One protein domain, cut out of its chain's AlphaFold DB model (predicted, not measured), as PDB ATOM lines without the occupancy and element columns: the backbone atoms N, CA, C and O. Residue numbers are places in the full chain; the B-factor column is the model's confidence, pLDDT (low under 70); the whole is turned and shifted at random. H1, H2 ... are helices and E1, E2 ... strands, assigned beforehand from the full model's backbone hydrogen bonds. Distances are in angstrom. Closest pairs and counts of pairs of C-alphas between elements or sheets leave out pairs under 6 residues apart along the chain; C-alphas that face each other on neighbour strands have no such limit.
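This is residues 3 to 76 and 148 to 200 of the 201 residues of an uncharacterized protein of Kiritimatiellaceae bacterium (UniProt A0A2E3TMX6). A small three-stranded sheet, E1 to E3, makes one end of the domain, and a helical body makes the rest. In that body the long helices H2 and H3 lie side by side, the start of H2 reaching the sheet's edge at E3; H1 and H4 form a second, shorter pair, and H4 packs on residues 160 to 167 of H3. The printed part has 127 residues, with three strands, then five helices along the chain; the sheet, E1 - E2 - E3, is antiparallel and the class mixed. It is compact, with a radius of gyration of the C-alphas of 15.2 A and spans of 45 by 32 by 24 A.

E1 is residues 3 to 9, 15.5 A, from C-alpha 3 at (123.711, 136.678, 103.308); E2 is 15 to 20, 15.9 A; E3 is 26 to 30, 11.2 A. H1 is 41 to 48, 10.3 A; H2 is 55 to 73, 27.2 A; H3 is 149 to 169, 30.4 A; H4 is 177 to 186, 14.3 A; H5 is 194 to 198, 7.2 A, ending at (113.713, 168.560, 105.511).

E1, E2 and E3 form a meander, each strand the antiparallel neighbour of the one before, in two hairpins; N 6 and O 16 are 2.8 A apart, N 19 and O 28 2.8 A. H2 only grazes the sheet, with residues 55 to 59. H2 and H3 touch at C-alphas 72 and 155, 4.6 A, a shallow tilt of 14 degrees, opposite ways. H3 touches H4 with residues 160 to 167 alone, C-alphas 167 and 179 being closest at 7.1 A, a steep tilt of 50 degrees. H1 touches H4, C-alphas 43 and 185 being closest at 5.5 A. H5 is close to but not clearly touching H3. Every O i to N i+4 pair is within hydrogen-bond range in H1, H3 and H4; H2 has 14 of 15, H5 0 of 1 but 2 of 2 O i to N i+3 pairs.

Residues 77 to 147 are not printed; C-alphas 76 and 148 are 14.6 A apart. Of the links printed whole, none is long. Mean pLDDT of the printed part is 80.3; 32 residues are under 70, among them 31 to 38 and 194 to 200.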
ATOM      1  N   ILE A   3     124.221 136.877 101.952       83.12
ATOM      2  CA  ILE A   3     123.711 136.678 103.308       83.12
ATOM      3  C   ILE A   3     123.436 135.198 103.467       83.12
ATOM      4  O   ILE A   3     122.846 134.577 102.579       83.12
ATOM      5  N   ILE A   4     123.910 134.636 104.566       86.38
ATOM      6  CA  ILE A   4     123.720 133.237 104.913       86.38
ATOM      7  C   ILE A   4     123.039 133.200 106.269       86.38
ATOM      8  O   ILE A   4     123.513 133.799 107.227       86.38
ATOM      9  N   THR A   5     121.915 132.502 106.350       83.31
ATOM     10  CA  THR A   5     121.317 132.178 107.641       83.31
ATOM     11  C   THR A   5     122.102 131.021 108.243       83.31
ATOM     12  O   THR A   5     122.138 129.928 107.675       83.31
ATOM     13  N   SER A   6     122.768 131.285 109.360       80.62
ATOM     14  CA  SER A   6     123.525 130.300 110.123       80.62
ATOM     15  C   SER A   6     122.578 129.322 110.819       80.62
ATOM     16  O   SER A   6     121.447 129.668 111.157       80.62
ATOM     17  N   ASN A   7     123.057 128.110 111.100       81.00
ATOM     18  CA  ASN A   7     122.351 127.177 111.990       81.00
ATOM     19  C   ASN A   7     122.530 127.545 113.474       81.00
ATOM     20  O   ASN A   7     121.922 126.929 114.348       81.00
ATOM     21  N   THR A   8     123.389 128.525 113.762       80.19
ATOM     22  CA  THR A   8     123.631 129.031 115.111       80.19
ATOM     23  C   THR A   8     122.499 129.966 115.516       80.19
ATOM     24  O   THR A   8     122.158 130.896 114.787       80.19
ATOM     25  N   ILE A   9     121.922 129.718 116.690       75.06
ATOM     26  CA  ILE A   9     120.864 130.547 117.262       75.06
ATOM     27  C   ILE A   9     121.497 131.687 118.063       75.06
ATOM     28  O   ILE A   9     122.339 131.455 118.932       75.06
ATOM     29  N   GLY A  10     121.098 132.912 117.736       66.50
ATOM     30  CA  GLY A  10     121.477 134.139 118.418       66.50
ATOM     31  C   GLY A  10     120.848 134.254 119.804       66.50
ATOM     32  O   GLY A  10     120.075 133.402 120.255       66.50
ATOM     33  N   ARG A  11     121.186 135.340 120.498       58.91
ATOM     34  CA  ARG A  11     120.834 135.555 121.907       58.91
ATOM     35  C   ARG A  11     119.321 135.522 122.161       58.91
ATOM     36  O   ARG A  11     118.917 135.150 123.260       58.91
ATOM     37  N   TYR A  12     118.495 135.862 121.171       53.50
ATOM     38  CA  TYR A  12     117.040 135.959 121.313       53.50
ATOM     39  C   TYR A  12     116.269 134.828 120.624       53.50
ATOM     40  O   TYR A  12     115.059 134.936 120.434       53.50
ATOM     41  N   GLY A  13     116.934 133.720 120.285       62.56
ATOM     42  CA  GLY A  13     116.255 132.534 119.752       62.56
ATOM     43  C   GLY A  13     116.070 132.530 118.233       62.56
ATOM     44  O   GLY A  13     115.455 131.605 117.709       62.56
ATOM     45  N   TYR A  14     116.627 133.514 117.523       62.66
ATOM     46  CA  TYR A  14     116.592 133.586 116.061       62.66
ATOM     47  C   TYR A  14     117.921 133.141 115.441       62.66
ATOM     48  O   TYR A  14     118.971 133.367 116.041       62.66
ATOM     49  N   PRO A  15     117.916 132.541 114.241       67.69
ATOM     50  CA  PRO A  15     119.148 132.221 113.525       67.69
ATOM     51  C   PRO A  15     120.008 133.465 113.256       67.69
ATOM     52  O   PRO A  15     119.494 134.489 112.805       67.69
ATOM     53  N   ILE A  16     121.320 133.366 113.482       78.06
ATOM     54  CA  ILE A  16     122.280 134.428 113.143       78.06
ATOM     55  C   ILE A  16     122.329 134.587 111.618       78.06
ATOM     56  O   ILE A  16     122.446 133.597 110.892       78.06
ATOM     57  N   LYS A  17     122.274 135.822 111.109       80.56
ATOM     58  CA  LYS A  17     122.534 136.108 109.688       80.56
ATOM     59  C   LYS A  17     123.986 136.546 109.507       80.56
ATOM     60  O   LYS A  17     124.412 137.570 110.026       80.56
ATOM     61  N   GLU A  18     124.739 135.791 108.728       86.69
ATOM     62  CA  GLU A  18     126.125 136.076 108.367       86.69
ATOM     63  C   GLU A  18     126.162 136.854 107.047       86.69
ATOM     64  O   GLU A  18     125.593 136.427 106.037       86.69
ATOM     65  N   ILE A  19     126.831 138.006 107.038       86.12
ATOM     66  CA  ILE A  19     126.966 138.878 105.868       86.12
ATOM     67  C   ILE A  19     128.386 138.784 105.334       86.12
ATOM     68  O   ILE A  19     129.359 139.075 106.031       86.12
ATOM     69  N   TYR A  20     128.489 138.427 104.059       90.19
ATOM     70  CA  TYR A  20     129.740 138.262 103.340       90.19
ATOM     71  C   TYR A  20     129.891 139.307 102.235       90.19
ATOM     72  O   TYR A  20     128.949 139.571 101.472       90.19
ATOM     73  N   ASN A  21     131.100 139.850 102.104       91.00
ATOM     74  CA  ASN A  21     131.472 140.762 101.025       91.00
ATOM     75  C   ASN A  21     131.554 140.038  99.660       91.00
ATOM     76  O   ASN A  21     131.307 138.831  99.552       91.00
ATOM     77  N   ASN A  22     131.868 140.757  98.579       89.00
ATOM     78  CA  ASN A  22     131.952 140.175  97.230       89.00
ATOM     79  C   ASN A  22     133.071 139.132  97.069       89.00
ATOM     80  O   ASN A  22     133.023 138.332  96.136       89.00
ATOM     81  N   LYS A  23     134.048 139.106  97.980       91.50
ATOM     82  CA  LYS A  23     135.131 138.114  98.021       91.50
ATOM     83  C   LYS A  23     134.832 136.925  98.940       91.50
ATOM     84  O   LYS A  23     135.723 136.120  99.190       91.50
ATOM     85  N   ASN A  24     133.589 136.780  99.410       90.44
ATOM     86  CA  ASN A  24     133.171 135.758 100.376       90.44
ATOM     87  C   ASN A  24     133.897 135.849 101.731       90.44
ATOM     88  O   ASN A  24     134.058 134.840 102.415       90.44
ATOM     89  N   ILE A  25     134.314 137.049 102.142       91.00
ATOM     90  CA  ILE A  25     134.849 137.303 103.485       91.00
ATOM     91  C   ILE A  25     133.688 137.719 104.388       91.00
ATOM     92  O   ILE A  25     132.891 138.575 104.005       91.00
ATOM     93  N   LEU A  26     133.579 137.100 105.567       89.94
ATOM     94  CA  LEU A  26     132.582 137.456 106.579       89.94
ATOM     95  C   LEU A  26     132.895 138.853 107.128       89.94
ATOM     96  O   LEU A  26     133.949 139.057 107.728       89.94
ATOM     97  N   VAL A  27     131.977 139.798 106.939       87.69
ATOM     98  CA  VAL A  27     132.137 141.189 107.393       87.69
ATOM     99  C   VAL A  27     131.245 141.531 108.578       87.69
ATOM    100  O   VAL A  27     131.582 142.427 109.346       87.69
ATOM    101  N   TYR A  28     130.135 140.814 108.767       83.00
ATOM    102  CA  TYR A  28     129.222 141.057 109.879       83.00
ATOM    103  C   TYR A  28     128.406 139.814 110.231       83.00
ATOM    104  O   TYR A  28     128.031 139.038 109.355       83.00
ATOM    105  N   GLU A  29     128.097 139.668 111.514       79.00
ATOM    106  CA  GLU A  29     127.128 138.705 112.027       79.00
ATOM    107  C   GLU A  29     125.986 139.505 112.651       79.00
ATOM    108  O   GLU A  29     126.187 140.217 113.635       79.00
ATOM    109  N   ALA A  30     124.792 139.406 112.073       70.12
ATOM    110  CA  ALA A  30     123.580 139.911 112.688       70.12
ATOM    111  C   ALA A  30     123.066 138.831 113.638       70.12
ATOM    112  O   ALA A  30     122.474 137.829 113.223       70.12
ATOM    113  N   HIS A  31     123.367 139.016 114.916       64.31
ATOM    114  CA  HIS A  31     122.747 138.250 115.980       64.31
ATOM    115  C   HIS A  31     121.313 138.796 116.088       64.31
ATOM    116  O   HIS A  31     121.146 139.977 116.367       64.31
ATOM    117  N   ASP A  32     120.311 137.952 115.791       54.84
ATOM    118  CA  ASP A  32     118.855 138.192 115.915       54.84
ATOM    119  C   ASP A  32     118.082 138.709 114.675       54.84
ATOM    120  O   ASP A  32     118.652 139.063 113.647       54.84
ATOM    121  N   GLU A  33     116.738 138.686 114.749       44.91
ATOM    122  CA  GLU A  33     115.786 138.976 113.650       44.91
ATOM    123  C   GLU A  33     115.798 140.431 113.139       44.91
ATOM    124  O   GLU A  33     114.962 140.834 112.326       44.91
ATOM    125  N   ILE A  34     116.746 141.239 113.600       44.72
ATOM    126  CA  ILE A  34     116.914 142.616 113.169       44.72
ATOM    127  C   ILE A  34     117.976 142.582 112.086       44.72
ATOM    128  O   ILE A  34     119.157 142.375 112.358       44.72
ATOM    129  N   GLU A  35     117.557 142.746 110.834       44.75
ATOM    130  CA  GLU A  35     118.500 143.077 109.773       44.75
ATOM    131  C   GLU A  35     119.221 144.351 110.199       44.75
ATOM    132  O   GLU A  35     118.625 145.416 110.169       44.75
ATOM    133  N   CYS A  36     120.458 144.184 110.682       50.97
ATOM    134  CA  CYS A  36     121.441 145.221 110.950       50.97
ATOM    135  C   CYS A  36     120.835 146.483 111.584       50.97
ATOM    136  O   CYS A  36     120.436 147.386 110.859       50.97
ATOM    137  N   GLU A  37     120.825 146.573 112.924       52.84
ATOM    138  CA  GLU A  37     120.189 147.652 113.719       52.84
ATOM    139  C   GLU A  37     120.357 149.088 113.175       52.84
ATOM    140  O   GLU A  37     119.542 149.957 113.480       52.84
ATOM    141  N   PHE A  38     121.392 149.344 112.369       59.75
ATOM    142  CA  PHE A  38     121.689 150.642 111.783       59.75
ATOM    143  C   PHE A  38     121.830 150.679 110.253       59.75
ATOM    144  O   PHE A  38     122.082 151.758 109.746       59.75
ATOM    145  N   PHE A  39     121.722 149.601 109.475       71.12
ATOM    146  CA  PHE A  39     121.934 149.710 108.016       71.12
ATOM    147  C   PHE A  39     121.279 148.592 107.213       71.12
ATOM    148  O   PHE A  39     121.418 147.419 107.519       71.12
ATOM    149  N   SER A  40     120.653 148.928 106.095       79.25
ATOM    150  CA  SER A  40     120.083 147.946 105.188       79.25
ATOM    151  C   SER A  40     121.150 147.225 104.363       79.25
ATOM    152  O   SER A  40     122.258 147.707 104.098       79.25
ATOM    153  N   ILE A  41     120.764 146.060 103.849       80.38
ATOM    154  CA  ILE A  41     121.552 145.305 102.871       80.38
ATOM    155  C   ILE A  41     121.802 146.143 101.611       80.38
ATOM    156  O   ILE A  41     122.864 146.036 100.999       80.38
ATOM    157  N   ASP A  42     120.837 146.966 101.207       85.88
ATOM    158  CA  ASP A  42     120.947 147.793 100.008       85.88
ATOM    159  C   ASP A  42     121.970 148.917 100.183       85.88
ATOM    160  O   ASP A  42     122.746 149.186  99.258       85.88
ATOM    161  N   MET A  43     122.058 149.512 101.377       88.50
ATOM    162  CA  MET A  43     123.123 150.455 101.726       88.50
ATOM    163  C   MET A  43     124.495 149.794 101.624       88.50
ATOM    164  O   MET A  43     125.368 150.285 100.905       88.50
ATOM    165  N   LEU A  44     124.663 148.635 102.258       88.69
ATOM    166  CA  LEU A  44     125.913 147.886 102.191       88.69
ATOM    167  C   LEU A  44     126.256 147.450 100.753       88.69
ATOM    168  O   LEU A  44     127.411 147.520 100.348       88.69
ATOM    169  N   LYS A  45     125.271 147.053  99.932       90.38
ATOM    170  CA  LYS A  45     125.505 146.705  98.515       90.38
ATOM    171  C   LYS A  45     125.979 147.913  97.732       90.38
ATOM    172  O   LYS A  45     126.839 147.771  96.874       90.38
ATOM    173  N   THR A  46     125.407 149.078  98.010       93.56
ATOM    174  CA  THR A  46     125.773 150.334  97.357       93.56
ATOM    175  C   THR A  46     127.198 150.741  97.716       93.56
ATOM    176  O   THR A  46     127.963 151.112  96.833       93.56
ATOM    177  N   MET A  47     127.601 150.592  98.976       93.38
ATOM    178  CA  MET A  47     128.987 150.809  99.401       93.38
ATOM    179  C   MET A  47     129.955 149.813  98.743       93.38
ATOM    180  O   MET A  47     130.939 150.231  98.137       93.38
ATOM    181  N   GLU A  48     129.616 148.522  98.754       92.88
ATOM    182  CA  GLU A  48     130.434 147.432  98.199       92.88
ATOM    183  C   GLU A  48     130.668 147.552  96.676       92.88
ATOM    184  O   GLU A  48     131.623 146.994  96.136       92.88
ATOM    185  N   LYS A  49     129.806 148.277  95.945       94.06
ATOM    186  CA  LYS A  49     130.041 148.597  94.523       94.06
ATOM    187  C   LYS A  49     131.261 149.498  94.321       94.06
ATOM    188  O   LYS A  49     131.871 149.437  93.258       94.06
ATOM    189  N   ASN A  50     131.563 150.352  95.297       93.06
ATOM    190  CA  ASN A  50     132.543 151.426  95.160       93.06
ATOM    191  C   ASN A  50     133.870 151.105  95.863       93.06
ATOM    192  O   ASN A  50     134.924 151.551  95.420       93.06
ATOM    193  N   PHE A  51     133.840 150.309  96.932       92.94
ATOM    194  CA  PHE A  51     135.030 149.806  97.620       92.94
ATOM    195  C   PHE A  51     134.742 148.460  98.286       92.94
ATOM    196  O   PHE A  51     133.596 148.117  98.543       92.94
ATOM    197  N   GLU A  52     135.792 147.700  98.596       93.19
ATOM    198  CA  GLU A  52     135.657 146.441  99.328       93.19
ATOM    199  C   GLU A  52     135.428 146.703 100.822       93.19
ATOM    200  O   GLU A  52     136.315 147.221 101.509       93.19
ATOM    201  N   ILE A  53     134.257 146.317 101.329       92.00
ATOM    202  CA  ILE A  53     133.904 146.421 102.744       92.00
ATOM    203  C   ILE A  53     134.683 145.378 103.546       92.00
ATOM    204  O   ILE A  53     134.731 144.190 103.205       92.00
ATOM    205  N   GLN A  54     135.265 145.847 104.645       91.31
ATOM    206  CA  GLN A  54     135.913 145.058 105.685       91.31
ATOM    207  C   GLN A  54     135.077 145.067 106.973       91.31
ATOM    208  O   GLN A  54     134.130 145.841 107.128       91.31
ATOM    209  N   LYS A  55     135.429 144.212 107.933       86.62
ATOM    210  CA  LYS A  55     134.704 144.095 109.208       86.62
ATOM    211  C   LYS A  55     134.758 145.384 110.037       86.62
ATOM    212  O   LYS A  55     133.783 145.762 110.686       86.62
ATOM    213  N   GLU A  56     135.890 146.077 110.003       87.44
ATOM    214  CA  GLU A  56     136.118 147.332 110.723       87.44
ATOM    215  C   GLU A  56     135.219 148.452 110.184       87.44
ATOM    216  O   GLU A  56     134.721 149.275 110.954       87.44
ATOM    217  N   ASP A  57     134.935 148.424 108.878       90.56
ATOM    218  CA  ASP A  57     134.078 149.407 108.214       90.56
ATOM    219  C   ASP A  57     132.648 149.347 108.740       90.56
ATOM    220  O   ASP A  57     132.033 150.384 108.967       90.56
ATOM    221  N   ILE A  58     132.131 148.142 108.997       85.19
ATOM    222  CA  ILE A  58     130.783 147.954 109.541       85.19
ATOM    223  C   ILE A  58     130.654 148.627 110.908       85.19
ATOM    224  O   ILE A  58     129.652 149.287 111.191       85.19
ATOM    225  N   SER A  59     131.686 148.507 111.744       80.94
ATOM    226  CA  SER A  59     131.703 149.126 113.072       80.94
ATOM    227  C   SER A  59     131.748 150.652 112.973       80.94
ATOM    228  O   SER A  59     131.017 151.339 113.688       80.94
ATOM    229  N   GLU A  60     132.562 151.189 112.058       87.12
ATOM    230  CA  GLU A  60     132.658 152.632 111.823       87.12
ATOM    231  C   GLU A  60     131.346 153.203 111.259       87.12
ATOM    232  O   GLU A  60     130.831 154.186 111.791       87.12
ATOM    233  N   ILE A  61     130.744 152.552 110.260       87.75
ATOM    234  CA  ILE A  61     129.454 152.950 109.674       87.75
ATOM    235  C   ILE A  61     128.354 152.944 110.740       87.75
ATOM    236  O   ILE A  61     127.625 153.926 110.876       87.75
ATOM    237  N   SER A  62     128.268 151.879 111.544       80.75
ATOM    238  CA  SER A  62     127.296 151.783 112.644       80.75
ATOM    239  C   SER A  62     127.419 152.960 113.608       80.75
ATOM    240  O   SER A  62     126.418 153.533 114.035       80.75
ATOM    241  N   LEU A  63     128.654 153.342 113.942       80.38
ATOM    242  CA  LEU A  63     128.924 154.449 114.848       80.38
ATOM    243  C   LEU A  63     128.491 155.793 114.248       80.38
ATOM    244  O   LEU A  63     127.858 156.582 114.946       80.38
ATOM    245  N   ILE A  64     128.774 156.028 112.963       86.38
ATOM    246  CA  ILE A  64     128.358 157.240 112.239       86.38
ATOM    247  C   ILE A  64     126.833 157.386 112.272       86.38
ATOM    248  O   ILE A  64     126.304 158.446 112.620       86.38
ATOM    249  N   LEU A  65     126.115 156.310 111.950       78.88
ATOM    250  CA  LEU A  65     124.653 156.292 111.918       78.88
ATOM    251  C   LEU A  65     124.067 156.457 113.321       78.88
ATOM    252  O   LEU A  65     123.198 157.302 113.531       78.88
ATOM    253  N   SER A  66     124.610 155.741 114.306       73.38
ATOM    254  CA  SER A  66     124.204 155.851 115.708       73.38
ATOM    255  C   SER A  66     124.399 157.267 116.253       73.38
ATOM    256  O   SER A  66     123.506 157.801 116.908       73.38
ATOM    257  N   ASN A  67     125.539 157.902 115.982       76.94
ATOM    258  CA  ASN A  67     125.820 159.249 116.471       76.94
ATOM    259  C   ASN A  67     124.954 160.295 115.775       76.94
ATOM    260  O   ASN A  67     124.397 161.162 116.440       76.94
ATOM    261  N   SER A  68     124.778 160.178 114.459       79.31
ATOM    262  CA  SER A  68     123.883 161.058 113.703       79.31
ATOM    263  C   SER A  68     122.450 160.957 114.219       79.31
ATOM    264  O   SER A  68     121.787 161.980 114.401       79.31
ATOM    265  N   TRP A  69     122.001 159.731 114.511       72.00
ATOM    266  CA  TRP A  69     120.697 159.455 115.099       72.00
ATOM    267  C   TRP A  69     120.557 160.110 116.466       72.00
ATOM    268  O   TRP A  69     119.645 160.906 116.665       72.00
ATOM    269  N   LYS A  70     121.502 159.853 117.374       71.88
ATOM    270  CA  LYS A  70     121.529 160.458 118.712       71.88
ATOM    271  C   LYS A  70     121.513 161.979 118.654       71.88
ATOM    272  O   LYS A  70     120.776 162.600 119.410       71.88
ATOM    273  N   THR A  71     122.257 162.585 117.738       75.19
ATOM    274  CA  THR A  71     122.294 164.042 117.590       75.19
ATOM    275  C   THR A  71     120.950 164.611 117.152       75.19
ATOM    276  O   THR A  71     120.485 165.583 117.746       75.19
ATOM    277  N   TRP A  72     120.294 164.025 116.143       68.56
ATOM    278  CA  TRP A  72     119.007 164.562 115.687       68.56
ATOM    279  C   TRP A  72     117.852 164.218 116.625       68.56
ATOM    280  O   TRP A  72     116.954 165.037 116.814       68.56
ATOM    281  N   ALA A  73     117.893 163.035 117.237       62.12
ATOM    282  CA  ALA A  73     116.948 162.607 118.259       62.12
ATOM    283  C   ALA A  73     117.186 163.314 119.605       62.12
ATOM    284  O   ALA A  73     116.374 163.170 120.515       62.12
ATOM    285  N   ASN A  74     118.266 164.100 119.707       63.66
ATOM    286  CA  ASN A  74     118.674 164.832 120.898       63.66
ATOM    287  C   ASN A  74     118.821 163.908 122.126       63.66
ATOM    288  O   ASN A  74     118.232 164.138 123.181       63.66
ATOM    289  N   LEU A  75     119.596 162.835 121.940       57.00
ATOM    290  CA  LEU A  75     119.955 161.836 122.942       57.00
ATOM    291  C   LEU A  75     121.331 162.176 123.542       57.00
ATOM    292  O   LEU A  75     122.375 161.972 122.923       57.00
ATOM    293  N   ASP A  76     121.332 162.716 124.754       50.38
ATOM    294  CA  ASP A  76     122.514 163.089 125.532       50.38
ATOM    295  C   ASP A  76     123.199 161.848 126.150       50.38
ATOM    296  O   ASP A  76     122.548 160.852 126.464       50.38
ATOM    297  N   ASN A 148     114.248 169.407 117.126       62.16
ATOM    298  CA  ASN A 148     113.953 170.678 116.489       62.16
ATOM    299  C   ASN A 148     114.742 170.800 115.179       62.16
ATOM    300  O   ASN A 148     115.643 170.006 114.886       62.16
ATOM    301  N   VAL A 149     114.412 171.818 114.383       69.31
ATOM    302  CA  VAL A 149     115.047 172.055 113.076       69.31
ATOM    303  C   VAL A 149     116.573 172.144 113.186       69.31
ATOM    304  O   VAL A 149     117.276 171.675 112.296       69.31
ATOM    305  N   GLU A 150     117.102 172.709 114.272       72.12
ATOM    306  CA  GLU A 150     118.544 172.834 114.486       72.12
ATOM    307  C   GLU A 150     119.202 171.484 114.798       72.12
ATOM    308  O   GLU A 150     120.213 171.155 114.185       72.12
ATOM    309  N   SER A 151     118.621 170.667 115.682       66.81
ATOM    310  CA  SER A 151     119.117 169.311 115.973       66.81
ATOM    311  C   SER A 151     119.077 168.406 114.743       66.81
ATOM    312  O   SER A 151     120.021 167.660 114.492       66.81
ATOM    313  N   LEU A 152     118.042 168.534 113.909       66.94
ATOM    314  CA  LEU A 152     117.942 167.792 112.659       66.94
ATOM    315  C   LEU A 152     118.998 168.240 111.638       66.94
ATOM    316  O   LEU A 152     119.625 167.395 111.004       66.94
ATOM    317  N   LYS A 153     119.245 169.552 111.505       78.88
ATOM    318  CA  LYS A 153     120.346 170.076 110.676       78.88
ATOM    319  C   LYS A 153     121.699 169.571 111.175       78.88
ATOM    320  O   LYS A 153     122.469 169.050 110.379       78.88
ATOM    321  N   LYS A 154     121.947 169.637 112.488       82.62
ATOM    322  CA  LYS A 154     123.181 169.134 113.115       82.62
ATOM    323  C   LYS A 154     123.383 167.642 112.872       82.62
ATOM    324  O   LYS A 154     124.476 167.249 112.485       82.62
ATOM    325  N   GLY A 155     122.346 166.824 113.052       82.31
ATOM    326  CA  GLY A 155     122.433 165.385 112.804       82.31
ATOM    327  C   GLY A 155     122.673 165.055 111.332       82.31
ATOM    328  O   GLY A 155     123.460 164.163 111.032       82.31
ATOM    329  N   PHE A 156     122.067 165.803 110.406       87.69
ATOM    330  CA  PHE A 156     122.326 165.627 108.976       87.69
ATOM    331  C   PHE A 156     123.742 166.060 108.582       87.69
ATOM    332  O   PHE A 156     124.422 165.342 107.848       87.69
ATOM    333  N   ASP A 157     124.198 167.218 109.059       92.12
ATOM    334  CA  ASP A 157     125.551 167.707 108.798       92.12
ATOM    335  C   ASP A 157     126.587 166.742 109.375       92.12
ATOM    336  O   ASP A 157     127.577 166.432 108.713       92.12
ATOM    337  N   GLN A 158     126.336 166.207 110.571       91.75
ATOM    338  CA  GLN A 158     127.157 165.162 111.162       91.75
ATOM    339  C   GLN A 158     127.188 163.910 110.283       91.75
ATOM    340  O   GLN A 158     128.279 163.495 109.894       91.75
ATOM    341  N   LEU A 159     126.022 163.375 109.898       92.50
ATOM    342  CA  LEU A 159     125.921 162.216 109.009       92.50
ATOM    343  C   LEU A 159     126.734 162.432 107.738       92.50
ATOM    344  O   LEU A 159     127.584 161.621 107.387       92.50
ATOM    345  N   LYS A 160     126.483 163.545 107.046       95.56
ATOM    346  CA  LYS A 160     127.124 163.864 105.772       95.56
ATOM    347  C   LYS A 160     128.638 163.992 105.928       95.56
ATOM    348  O   LYS A 160     129.370 163.454 105.103       95.56
ATOM    349  N   ASN A 161     129.108 164.700 106.953       96.25
ATOM    350  CA  ASN A 161     130.532 164.973 107.146       96.25
ATOM    351  C   ASN A 161     131.303 163.733 107.604       96.25
ATOM    352  O   ASN A 161     132.408 163.491 107.123       96.25
ATOM    353  N   GLU A 162     130.751 162.949 108.528       96.44
ATOM    354  CA  GLU A 162     131.397 161.724 109.000       96.44
ATOM    355  C   GLU A 162     131.388 160.643 107.917       96.44
ATOM    356  O   GLU A 162     132.424 160.029 107.666       96.44
ATOM    357  N   LEU A 163     130.274 160.484 107.193       96.19
ATOM    358  CA  LEU A 163     130.202 159.569 106.056       96.19
ATOM    359  C   LEU A 163     131.163 159.984 104.935       96.19
ATOM    360  O   LEU A 163     131.789 159.117 104.330       96.19
ATOM    361  N   ALA A 164     131.329 161.286 104.679       97.00
ATOM    362  CA  ALA A 164     132.301 161.784 103.705       97.00
ATOM    363  C   ALA A 164     133.740 161.456 104.116       97.00
ATOM    364  O   ALA A 164     134.494 160.950 103.294       97.00
ATOM    365  N   LYS A 165     134.106 161.668 105.387       97.44
ATOM    366  CA  LYS A 165     135.433 161.294 105.908       97.44
ATOM    367  C   LYS A 165     135.686 159.793 105.803       97.44
ATOM    368  O   LYS A 165     136.787 159.383 105.451       97.44
ATOM    369  N   PHE A 166     134.679 158.976 106.108       96.81
ATOM    370  CA  PHE A 166     134.765 157.530 105.933       96.81
ATOM    371  C   PHE A 166     134.994 157.159 104.459       96.81
ATOM    372  O   PHE A 166     135.921 156.416 104.148       96.81
ATOM    373  N   CYS A 167     134.214 157.737 103.542       96.38
ATOM    374  CA  CYS A 167     134.352 157.514 102.101       96.38
ATOM    375  C   CYS A 167     135.705 158.005 101.553       96.38
ATOM    376  O   CYS A 167     136.300 157.344 100.706       96.38
ATOM    377  N   GLU A 168     136.248 159.102 102.081       96.56
ATOM    378  CA  GLU A 168     137.550 159.643 101.678       96.56
ATOM    379  C   GLU A 168     138.696 158.684 102.026       96.56
ATOM    380  O   GLU A 168     139.583 158.463 101.202       96.56
ATOM    381  N   LYS A 169     138.634 158.002 103.182       95.94
ATOM    382  CA  LYS A 169     139.565 156.903 103.522       95.94
ATOM    383  C   LYS A 169     139.503 155.746 102.518       95.94
ATOM    384  O   LYS A 169     140.459 154.983 102.406       95.94
ATOM    385  N   LYS A 170     138.379 155.605 101.810       95.62
ATOM    386  CA  LYS A 170     138.144 154.611 100.752       95.62
ATOM    387  C   LYS A 170     138.417 155.153  99.346       95.62
ATOM    388  O   LYS A 170     138.218 154.427  98.379       95.62
ATOM    389  N   GLY A 171     138.904 156.390  99.227       95.25
ATOM    390  CA  GLY A 171     139.253 157.018  97.953       95.25
ATOM    391  C   GLY A 171     138.094 157.710  97.233       95.25
ATOM    392  O   GLY A 171     138.248 158.040  96.063       95.25
ATOM    393  N   ILE A 172     136.961 157.946  97.905       96.50
ATOM    394  CA  ILE A 172     135.786 158.622  97.334       96.50
ATOM    395  C   ILE A 172     135.661 160.027  97.929       96.50
ATOM    396  O   ILE A 172     135.529 160.192  99.143       96.50
ATOM    397  N   ASN A 173     135.654 161.050  97.079       95.69
ATOM    398  CA  ASN A 173     135.487 162.440  97.482       95.69
ATOM    399  C   ASN A 173     134.004 162.803  97.676       95.69
ATOM    400  O   ASN A 173     133.114 162.295  97.001       95.69
ATOM    401  N   ILE A 174     133.725 163.775  98.549       94.88
ATOM    402  CA  ILE A 174     132.363 164.274  98.813       94.88
ATOM    403  C   ILE A 174     131.641 164.816  97.561       94.88
ATOM    404  O   ILE A 174     130.410 164.893  97.528       94.88
ATOM    405  N   ASN A 175     132.391 165.227  96.537       94.81
ATOM    406  CA  ASN A 175     131.835 165.753  95.290       94.81
ATOM    407  C   ASN A 175     131.506 164.664  94.259       94.81
ATOM    408  O   ASN A 175     130.773 164.949  93.300       94.81
ATOM    409  N   ASP A 176     131.991 163.443  94.481       95.00
ATOM    410  CA  ASP A 176     131.882 162.339  93.539       95.00
ATOM    411  C   ASP A 176     130.431 161.826  93.446       95.00
ATOM    412  O   ASP A 176     129.678 161.859  94.435       95.00
ATOM    413  N   PRO A 177     129.977 161.386  92.258       95.62
ATOM    414  CA  PRO A 177     128.672 160.745  92.086       95.62
ATOM    415  C   PRO A 177     128.440 159.564  93.039       95.62
ATOM    416  O   PRO A 177     127.342 159.413  93.573       95.62
ATOM    417  N   GLU A 178     129.484 158.786  93.300       96.00
ATOM    418  CA  GLU A 178     129.508 157.609  94.164       96.00
ATOM    419  C   GLU A 178     129.137 157.983  95.604       96.00
ATOM    420  O   GLU A 178     128.263 157.358  96.208       96.00
ATOM    421  N   PHE A 179     129.709 159.071  96.137       96.94
ATOM    422  CA  PHE A 179     129.335 159.574  97.462       96.94
ATOM    423  C   PHE A 179     127.861 159.987  97.516       96.94
ATOM    424  O   PHE A 179     127.171 159.733  98.506       96.94
ATOM    425  N   LYS A 180     127.348 160.619  96.453       95.06
ATOM    426  CA  LYS A 180     125.941 161.039  96.387       95.06
ATOM    427  C   LYS A 180     124.994 159.840  96.368       95.06
ATOM    428  O   LYS A 180     123.949 159.918  97.012       95.06
ATOM    429  N   GLU A 181     125.348 158.759  95.668       96.00
ATOM    430  CA  GLU A 181     124.588 157.500  95.675       96.00
ATOM    431  C   GLU A 181     124.590 156.878  97.075       96.00
ATOM    432  O   GLU A 181     123.517 156.613  97.620       96.00
ATOM    433  N   ILE A 182     125.771 156.737  97.693       95.81
ATOM    434  CA  ILE A 182     125.916 156.193  99.050       95.81
ATOM    435  C   ILE A 182     125.062 156.998 100.032       95.81
ATOM    436  O   ILE A 182     124.206 156.430 100.703       95.81
ATOM    437  N   LEU A 183     125.207 158.327 100.060       95.31
ATOM    438  CA  LEU A 183     124.412 159.187 100.934       95.31
ATOM    439  C   LEU A 183     122.906 159.045 100.665       95.31
ATOM    440  O   LEU A 183     122.119 159.014 101.605       95.31
ATOM    441  N   ALA A 184     122.471 158.957  99.406       93.12
ATOM    442  CA  ALA A 184     121.051 158.833  99.077       93.12
ATOM    443  C   ALA A 184     120.422 157.540  99.626       93.12
ATOM    444  O   ALA A 184     119.289 157.587 100.132       93.12
ATOM    445  N   VAL A 185     121.157 156.423  99.551       91.62
ATOM    446  CA  VAL A 185     120.728 155.131 100.101       91.62
ATOM    447  C   VAL A 185     120.818 155.131 101.624       91.62
ATOM    448  O   VAL A 185     119.856 154.720 102.257       91.62
ATOM    449  N   THR A 186     121.860 155.710 102.229       89.94
ATOM    450  CA  THR A 186     121.936 155.899 103.691       89.94
ATOM    451  C   THR A 186     120.742 156.686 104.236       89.94
ATOM    452  O   THR A 186     120.228 156.422 105.315       89.94
ATOM    453  N   LEU A 187     120.238 157.658 103.476       87.75
ATOM    454  CA  LEU A 187     119.038 158.399 103.857       87.75
ATOM    455  C   LEU A 187     117.739 157.587 103.699       87.75
ATOM    456  O   LEU A 187     116.667 158.140 103.931       87.75
ATOM    457  N   ASN A 188     117.754 156.369 103.145       83.56
ATOM    458  CA  ASN A 188     116.580 155.475 103.120       83.56
ATOM    459  C   ASN A 188     116.456 154.669 104.414       83.56
ATOM    460  O   ASN A 188     115.384 154.131 104.652       83.56
ATOM    461  N   GLU A 189     117.509 154.609 105.229       74.62
ATOM    462  CA  GLU A 189     117.477 153.889 106.497       74.62
ATOM    463  C   GLU A 189     116.409 154.465 107.430       74.62
ATOM    464  O   GLU A 189     116.258 155.687 107.528       74.62
ATOM    465  N   ASP A 190     115.688 153.599 108.145       66.31
ATOM    466  CA  ASP A 190     114.514 153.976 108.948       66.31
ATOM    467  C   ASP A 190     114.811 155.117 109.935       66.31
ATOM    468  O   ASP A 190     114.046 156.073 110.066       66.31
ATOM    469  N   HIS A 191     115.981 155.076 110.569       67.69
ATOM    470  CA  HIS A 191     116.451 156.051 111.559       67.69
ATOM    471  C   HIS A 191     117.092 157.313 110.935       67.69
ATOM    472  O   HIS A 191     117.411 158.263 111.655       67.69
ATOM    473  N   MET A 192     117.263 157.357 109.608       71.81
ATOM    474  CA  MET A 192     117.834 158.482 108.846       71.81
ATOM    475  C   MET A 192     116.835 159.127 107.875       71.81
ATOM    476  O   MET A 192     117.055 160.252 107.412       71.81
ATOM    477  N   CYS A 193     115.721 158.455 107.572       71.19
ATOM    478  CA  CYS A 193     114.748 158.882 106.565       71.19
ATOM    479  C   CYS A 193     114.136 160.263 106.850       71.19
ATOM    480  O   CYS A 193     113.773 160.990 105.919       71.19
ATOM    481  N   ILE A 194     114.109 160.678 108.121       62.75
ATOM    482  CA  ILE A 194     113.627 161.991 108.564       62.75
ATOM    483  C   ILE A 194     114.341 163.155 107.862       62.75
ATOM    484  O   ILE A 194     113.715 164.161 107.523       62.75
ATOM    485  N   PHE A 195     115.624 163.011 107.524       69.06
ATOM    486  CA  PHE A 195     116.383 164.058 106.837       69.06
ATOM    487  C   PHE A 195     115.880 164.333 105.412       69.06
ATOM    488  O   PHE A 195     116.045 165.443 104.899       69.06
ATOM    489  N   LYS A 196     115.211 163.369 104.765       66.12
ATOM    490  CA  LYS A 196     114.593 163.581 103.444       66.12
ATOM    491  C   LYS A 196     113.402 164.526 103.498       66.12
ATOM    492  O   LYS A 196     113.140 165.215 102.515       66.12
ATOM    493  N   GLN A 197     112.696 164.577 104.626       57.72
ATOM    494  CA  GLN A 197     111.540 165.457 104.800       57.72
ATOM    495  C   GLN A 197     111.960 166.932 104.860       57.72
ATOM    496  O   GLN A 197     111.254 167.793 104.348       57.72
ATOM    497  N   ILE A 198     113.153 167.207 105.390       55.72
ATOM    498  CA  ILE A 198     113.713 168.560 105.511       55.72
ATOM    499  C   ILE A 198     114.203 169.082 104.160       55.72
ATOM    500  O   ILE A 198     114.052 170.258 103.866       55.72
ATOM    501  N   ARG A 199     114.752 168.211 103.303       50.81
ATOM    502  CA  ARG A 199     115.267 168.597 101.975       50.81
ATOM    503  C   ARG A 199     114.180 168.916 100.940       50.81
ATOM    504  O   ARG A 199     114.525 169.333  99.839       50.81
ATOM    505  N   LYS A 200     112.904 168.663 101.254       43.22
ATOM    506  CA  LYS A 200     111.755 169.044 100.411       43.22
ATOM    507  C   LYS A 200     111.212 170.448 100.728       43.22
ATOM    508  O   LYS A 200     110.268 170.863 100.061       43.22
TER     509      LYS A 200